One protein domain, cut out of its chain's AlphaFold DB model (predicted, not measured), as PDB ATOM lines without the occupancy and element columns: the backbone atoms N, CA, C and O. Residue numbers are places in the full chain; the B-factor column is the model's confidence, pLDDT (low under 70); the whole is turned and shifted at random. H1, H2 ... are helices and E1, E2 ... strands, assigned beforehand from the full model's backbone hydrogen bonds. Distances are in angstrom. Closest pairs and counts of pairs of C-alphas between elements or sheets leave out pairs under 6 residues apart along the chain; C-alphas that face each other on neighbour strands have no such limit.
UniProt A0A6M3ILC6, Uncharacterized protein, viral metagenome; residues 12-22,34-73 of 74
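What this domain is: This is residues 12 to 22 and 34 to 73 of the 74 residues of an uncharacterized protein of viral metagenome (UniProt A0A6M3ILC6). A small three-stranded sheet has a two-stranded hairpin, E3 and E4, over one of its faces, without close contact. The short helix H1 stands at one end of the elongated body, with the loop residues 18 to 22 and 56 to 60 at the other. The printed part has 51 residues with one named helix and five named strands, in the order E1, E2, H1, E3, E4, E5. The larger sheet has the order E2, E1, E5, and both sheets are antiparallel; the class is mixed, helices and strands. The whole is compact, with a radius of gyration of the C-alphas of 10.2 A and spans of 31 by 17 by 15 A.

How they stand to each other: E1, residues 12 to 17, is the inner strand between E2, residues 37 to 43, and E5, residues 70 to 72. Towards E2, N 14 and O 40 are 2.9 A apart, and towards E5, N 15 and O 71 are 2.8 A apart, both within hydrogen-bond range. H1, residues 44 to 49, only grazes this sheet; its closest C-alpha to E1 is that of Glu 44, 5.2 A from Val 12. Both O i to N i+4 pairs of H1 are within hydrogen-bond range. E3, residues 53 to 55, and E4, residues 62 to 64, form a hairpin, with N 63 and O 54 at 2.8 A. E1 and E4 are only just apart, at 8.3 A between their closest C-alphas.

Where its parts are: E1 begins at C-alpha 12 (-14.203, 27.899, 34.013) and is 16.1 A long. E2 is 19.3 A long and H1 8.4 A. E3, E4 and E5 measure 7.0 A, 6.2 A and 6.7 A; E5 ends at C-alpha 72 (-13.408, 20.985, 36.167).

The domain as a whole: The C-alphas farthest apart, those of Lys 22 and Ser 45, are 31.3 A apart. Residues 23 to 33 are not printed; C-alphas 22 and 34 are 6.6 A apart across this cut. Of the links printed whole, E3 to E4 is short and the others are tight. Mean pLDDT of the printed part is 87.9, and residue 22 is under 70.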
ATOM      1  N   VAL A  12     -14.457  29.141  33.287       90.38
ATOM      2  CA  VAL A  12     -14.203  27.899  34.013       90.38
ATOM      3  C   VAL A  12     -12.837  27.353  33.616       90.38
ATOM      4  O   VAL A  12     -12.490  27.272  32.435       90.38
ATOM      5  N   LYS A  13     -12.053  26.990  34.630       92.81
ATOM      6  CA  LYS A  13     -10.757  26.335  34.463       92.81
ATOM      7  C   LYS A  13     -10.972  24.839  34.368       92.81
ATOM      8  O   LYS A  13     -11.524  24.227  35.283       92.81
ATOM      9  N   LEU A  14     -10.515  24.260  33.270       92.06
ATOM     10  CA  LEU A  14     -10.594  22.831  33.017       92.06
ATOM     11  C   LEU A  14      -9.182  22.279  32.859       92.06
ATOM     12  O   LEU A  14      -8.330  22.914  32.234       92.06
ATOM     13  N   SER A  15      -8.940  21.089  33.385       92.38
ATOM     14  CA  SER A  15      -7.823  20.256  32.955       92.38
ATOM     15  C   SER A  15      -8.302  19.316  31.862       92.38
ATOM     16  O   SER A  15      -9.363  18.718  32.010       92.38
ATOM     17  N   PHE A  16      -7.538  19.183  30.781       92.31
ATOM     18  CA  PHE A  16      -7.816  18.197  29.742       92.31
ATOM     19  C   PHE A  16      -6.780  17.072  29.754       92.31
ATOM     20  O   PHE A  16      -5.609  17.317  30.058       92.31
ATOM     21  N   TYR A  17      -7.203  15.869  29.378       91.31
ATOM     22  CA  TYR A  17      -6.359  14.709  29.111       91.31
ATOM     23  C   TYR A  17      -6.761  14.094  27.772       91.31
ATOM     24  O   TYR A  17      -7.935  13.793  27.551       91.31
ATOM     25  N   CYS A  18      -5.802  13.924  26.861       89.38
ATOM     26  CA  CYS A  18      -6.100  13.420  25.528       89.38
ATOM     27  C   CYS A  18      -6.498  11.940  25.534       89.38
ATOM     28  O   CYS A  18      -7.568  11.620  25.033       89.38
ATOM     29  N   GLY A  19      -5.648  11.035  26.027       84.19
ATOM     30  CA  GLY A  19      -5.913   9.589  26.059       84.19
ATOM     31  C   GLY A  19      -6.218   8.948  24.698       84.19
ATOM     32  O   GLY A  19      -6.685   7.814  24.640       84.19
ATOM     33  N   HIS A  20      -6.014   9.665  23.587       83.81
ATOM     34  CA  HIS A  20      -6.374   9.180  22.262       83.81
ATOM     35  C   HIS A  20      -5.214   8.366  21.690       83.81
ATOM     36  O   HIS A  20      -4.083   8.846  21.606       83.81
ATOM     37  N   TYR A  21      -5.497   7.146  21.242       75.81
ATOM     38  CA  TYR A  21      -4.514   6.327  20.540       75.81
ATOM     39  C   TYR A  21      -4.127   6.990  19.221       75.81
ATOM     40  O   TYR A  21      -4.992   7.330  18.400       75.81
ATOM     41  N   LYS A  22      -2.826   7.183  18.994       67.38
ATOM     42  CA  LYS A  22      -2.326   7.604  17.683       67.38
ATOM     43  C   LYS A  22      -2.733   6.544  16.668       67.38
ATOM     44  O   LYS A  22      -2.690   5.346  16.950       67.38
ATOM     45  N   CYS A  34      -1.750   9.043  23.323       85.50
ATOM     46  CA  CYS A  34      -1.429  10.440  23.552       85.50
ATOM     47  C   CYS A  34      -1.711  10.791  25.019       85.50
ATOM     48  O   CYS A  34      -2.858  11.009  25.406       85.50
ATOM     49  N   THR A  35      -0.655  10.891  25.824       86.25
ATOM     50  CA  THR A  35      -0.731  11.234  27.257       86.25
ATOM     51  C   THR A  35      -0.744  12.742  27.519       86.25
ATOM     52  O   THR A  35      -0.657  13.187  28.664       86.25
ATOM     53  N   GLU A  36      -0.868  13.542  26.455       90.19
ATOM     54  CA  GLU A  36      -0.877  14.995  26.553       90.19
ATOM     55  C   GLU A  36      -2.018  15.492  27.442       90.19
ATOM     56  O   GLU A  36      -3.188  15.123  27.279       90.19
ATOM     57  N   SER A  37      -1.657  16.373  28.370       91.44
ATOM     58  CA  SER A  37      -2.583  17.003  29.299       91.44
ATOM     59  C   SER A  37      -2.228  18.461  29.511       91.44
ATOM     60  O   SER A  37      -1.077  18.882  29.389       91.44
ATOM     61  N   GLY A  38      -3.231  19.259  29.845       91.25
ATOM     62  CA  GLY A  38      -3.030  20.682  30.028       91.25
ATOM     63  C   GLY A  38      -4.191  21.344  30.734       91.25
ATOM     64  O   GLY A  38      -5.132  20.694  31.183       91.25
ATOM     65  N   LYS A  39      -4.101  22.666  30.851       92.75
ATOM     66  CA  LYS A  39      -5.132  23.498  31.467       92.75
ATOM     67  C   LYS A  39      -5.656  24.468  30.429       92.75
ATOM     68  O   LYS A  39      -4.864  25.095  29.730       92.75
ATOM     69  N   ILE A  40      -6.970  24.588  30.357       90.62
ATOM     70  CA  ILE A  40      -7.653  25.533  29.484       90.62
ATOM     71  C   ILE A  40      -8.637  26.365  30.295       90.62
ATOM     72  O   ILE A  40      -9.154  25.935  31.328       90.62
ATOM     73  N   GLU A  41      -8.897  27.561  29.796       91.88
ATOM     74  CA  GLU A  41      -9.919  28.460  30.309       91.88
ATOM     75  C   GLU A  41     -10.968  28.614  29.212       91.88
ATOM     76  O   GLU A  41     -10.648  28.984  28.080       91.88
ATOM     77  N   VAL A  42     -12.209  28.260  29.526       89.88
ATOM     78  CA  VAL A  42     -13.338  28.354  28.594       89.88
ATOM     79  C   VAL A  42     -14.470  29.127  29.244       89.88
ATOM     80  O   VAL A  42     -14.555  29.208  30.470       89.88
ATOM     81  N   ASN A  43     -15.371  29.688  28.441       90.06
ATOM     82  CA  ASN A  43     -16.555  30.317  29.014       90.06
ATOM     83  C   ASN A  43     -17.427  29.253  29.681       90.06
ATOM     84  O   ASN A  43     -17.751  28.219  29.093       90.06
ATOM     85  N   GLU A  44     -17.896  29.555  30.881       88.56
ATOM     86  CA  GLU A  44     -18.809  28.710  31.637       88.56
ATOM     87  C   GLU A  44     -20.120  28.474  30.871       88.56
ATOM     88  O   GLU A  44     -20.704  27.398  30.953       88.56
ATOM     89  N   SER A  45     -20.569  29.453  30.078       89.06
ATOM     90  CA  SER A  45     -21.745  29.300  29.211       89.06
ATOM     91  C   SER A  45     -21.537  28.243  28.123       89.06
ATOM     92  O   SER A  45     -22.439  27.445  27.882       89.06
ATOM     93  N   ASP A  46     -20.357  28.209  27.496       88.25
ATOM     94  CA  ASP A  46     -20.012  27.200  26.487       88.25
ATOM     95  C   ASP A  46     -19.874  25.815  27.131       88.25
ATOM     96  O   ASP A  46     -20.400  24.835  26.602       88.25
ATOM     97  N   TRP A  47     -19.259  25.745  28.317       88.94
ATOM     98  CA  TRP A  47     -19.160  24.518  29.112       88.94
ATOM     99  C   TRP A  47     -20.534  23.983  29.528       88.94
ATOM    100  O   TRP A  47     -20.834  22.805  29.364       88.94
ATOM    101  N   LYS A  48     -21.431  24.842  30.017       87.44
ATOM    102  CA  LYS A  48     -22.805  24.446  30.368       87.44
ATOM    103  C   LYS A  48     -23.627  24.035  29.146       87.44
ATOM    104  O   LYS A  48     -24.543  23.231  29.288       87.44
ATOM    105  N   ALA A  49     -23.316  24.579  27.972       88.44
ATOM    106  CA  ALA A  49     -23.975  24.227  26.721       88.44
ATOM    107  C   ALA A  49     -23.442  22.931  26.086       88.44
ATOM    108  O   ALA A  49     -24.045  22.466  25.124       88.44
ATOM    109  N   GLY A  50     -22.343  22.354  26.592       86.69
ATOM    110  CA  GLY A  50     -21.715  21.179  25.979       86.69
ATOM    111  C   GLY A  50     -20.938  21.494  24.696       86.69
ATOM    112  O   GLY A  50     -20.652  20.592  23.919       86.69
ATOM    113  N   ASN A  51     -20.607  22.766  24.449       87.31
ATOM    114  CA  ASN A  51     -19.980  23.224  23.203       87.31
ATOM    115  C   ASN A  51     -18.455  23.359  23.307       87.31
ATOM    116  O   ASN A  51     -17.824  23.983  22.451       87.31
ATOM    117  N   VAL A  52     -17.847  22.821  24.365       88.50
ATOM    118  CA  VAL A  52     -16.398  22.892  24.546       88.50
ATOM    119  C   VAL A  52     -15.732  21.771  23.757       88.50
ATOM    120  O   VAL A  52     -15.968  20.584  23.985       88.50
ATOM    121  N   MET A  53     -14.877  22.176  22.826       91.44
ATOM    122  CA  MET A  53     -14.007  21.298  22.061       91.44
ATOM    123  C   MET A  53     -12.631  21.945  21.960       91.44
ATOM    124  O   MET A  53     -12.522  23.157  21.750       91.44
ATOM    125  N   ILE A  54     -11.586  21.139  22.122       90.81
ATOM    126  CA  ILE A  54     -10.211  21.550  21.841       90.81
ATOM    127  C   ILE A  54      -9.547  20.526  20.936       90.81
ATOM    128  O   ILE A  54      -9.885  19.345  20.957       90.81
ATOM    129  N   ASN A  55      -8.535  20.957  20.198       90.75
ATOM    130  CA  ASN A  55      -7.617  20.036  19.551       90.75
ATOM    131  C   ASN A  55      -6.450  19.748  20.492       90.75
ATOM    132  O   ASN A  55      -5.837  20.676  21.026       90.75
ATOM    133  N   CYS A  56      -6.122  18.472  20.672       89.00
ATOM    134  CA  CYS A  56      -4.901  18.078  21.351       89.00
ATOM    135  C   CYS A  56      -3.698  18.681  20.597       89.00
ATOM    136  O   CYS A  56      -3.552  18.422  19.400       89.00
ATOM    137  N   PRO A  57      -2.826  19.462  21.257       86.25
ATOM    138  CA  PRO A  57      -1.684  20.092  20.593       86.25
ATOM    139  C   PRO A  57      -0.612  19.082  20.154       86.25
ATOM    140  O   PRO A  57       0.199  19.401  19.289       86.25
ATOM    141  N   GLU A  58      -0.615  17.876  20.729       86.31
ATOM    142  CA  GLU A  58       0.370  16.829  20.452       86.31
ATOM    143  C   GLU A  58      -0.053  15.949  19.265       86.31
ATOM    144  O   GLU A  58       0.663  15.865  18.267       86.31
ATOM    145  N   CYS A  59      -1.249  15.353  19.322       84.81
ATOM    146  CA  CYS A  59      -1.722  14.427  18.287       84.81
ATOM    147  C   CYS A  59      -2.740  15.028  17.302       84.81
ATOM    148  O   CYS A  59      -3.077  14.390  16.302       84.81
ATOM    149  N   GLY A  60      -3.258  16.230  17.570       86.12
ATOM    150  CA  GLY A  60      -4.283  16.886  16.754       86.12
ATOM    151  C   GLY A  60      -5.703  16.335  16.927       86.12
ATOM    152  O   GLY A  60      -6.612  16.821  16.254       86.12
ATOM    153  N   ALA A  61      -5.915  15.345  17.805       86.44
ATOM    154  CA  ALA A  61      -7.236  14.768  18.052       86.44
ATOM    155  C   ALA A  61      -8.221  15.816  18.588       86.44
ATOM    156  O   ALA A  61      -7.857  16.677  19.388       86.44
ATOM    157  N   GLU A  62      -9.473  15.732  18.150       90.19
ATOM    158  CA  GLU A  62     -10.557  16.576  18.644       90.19
ATOM    159  C   GLU A  62     -11.083  16.002  19.964       90.19
ATOM    160  O   GLU A  62     -11.666  14.918  20.003       90.19
ATOM    161  N   LEU A  63     -10.859  16.732  21.053       89.88
ATOM    162  CA  LEU A  63     -11.333  16.396  22.387       89.88
ATOM    163  C   LEU A  63     -12.631  17.155  22.625       89.88
ATOM    164  O   LEU A  63     -12.629  18.378  22.767       89.88
ATOM    165  N   PHE A  64     -13.740  16.427  22.651       89.12
ATOM    166  CA  PHE A  64     -15.061  16.982  22.922       89.12
ATOM    167  C   PHE A  64     -15.403  16.811  24.397       89.12
ATOM    168  O   PHE A  64     -15.052  15.800  25.011       89.12
ATOM    169  N   GLN A  65     -16.101  17.792  24.963       87.25
ATOM    170  CA  GLN A  65     -16.531  17.785  26.361       87.25
ATOM    171  C   GLN A  65     -17.254  16.493  26.774       87.25
ATOM    172  O   GLN A  65     -17.115  16.039  27.905       87.25
ATOM    173  N   GLU A  66     -18.007  15.894  25.857       82.62
ATOM    174  CA  GLU A  66     -18.834  14.707  26.093       82.62
ATOM    175  C   GLU A  66     -18.025  13.404  26.242       82.62
ATOM    176  O   GLU A  66     -18.579  12.382  26.633       82.62
ATOM    177  N   MET A  67     -16.725  13.426  25.929       80.75
ATOM    178  CA  MET A  67     -15.854  12.245  25.895       80.75
ATOM    179  C   MET A  67     -14.971  12.088  27.144       80.75
ATOM    180  O   MET A  67     -13.932  11.443  27.087       80.75
ATOM    181  N   ASP A  68     -15.372  12.685  28.272       81.19
ATOM    182  CA  ASP A  68     -14.684  12.574  29.575       81.19
ATOM    183  C   ASP A  68     -13.213  13.054  29.567       81.19
ATOM    184  O   ASP A  68     -12.440  12.797  30.481       81.19
ATOM    185  N   HIS A  69     -12.813  13.811  28.540       86.12
ATOM    186  CA  HIS A  69     -11.455  14.351  28.420       86.12
ATOM    187  C   HIS A  69     -11.188  15.543  29.334       86.12
ATOM    188  O   HIS A  69     -10.041  15.967  29.438       86.12
ATOM    189  N   PHE A  70     -12.221  16.126  29.945       89.88
ATOM    190  CA  PHE A  70     -12.127  17.386  30.674       89.88
ATOM    191  C   PHE A  70     -12.600  17.228  32.110       89.88
ATOM    192  O   PHE A  70     -13.701  16.750  32.368       89.88
ATOM    193  N   GLU A  71     -11.805  17.744  33.037       90.75
ATOM    194  CA  GLU A  71     -12.133  17.808  34.452       90.75
ATOM    195  C   GLU A  71     -12.186  19.269  34.902       90.75
ATOM    196  O   GLU A  71     -11.283  20.062  34.628       90.75
ATOM    197  N   VAL A  72     -13.263  19.640  35.599       90.25
ATOM    198  CA  VAL A  72     -13.408  20.985  36.167       90.25
ATOM    199  C   VAL A  72     -12.476  21.125  37.364       90.25
ATOM    200  O   VAL A  72     -12.623  20.419  38.363       90.25
ATOM    201  N   MET A  73     -11.552  22.081  37.292       86.81
ATOM    202  CA  MET A  73     -10.655  22.385  38.400       86.81
ATOM    203  C   MET A  73     -11.408  23.213  39.452       86.81
ATOM    204  O   MET A  73     -11.972  24.259  39.126       86.81
TER     205      MET A  73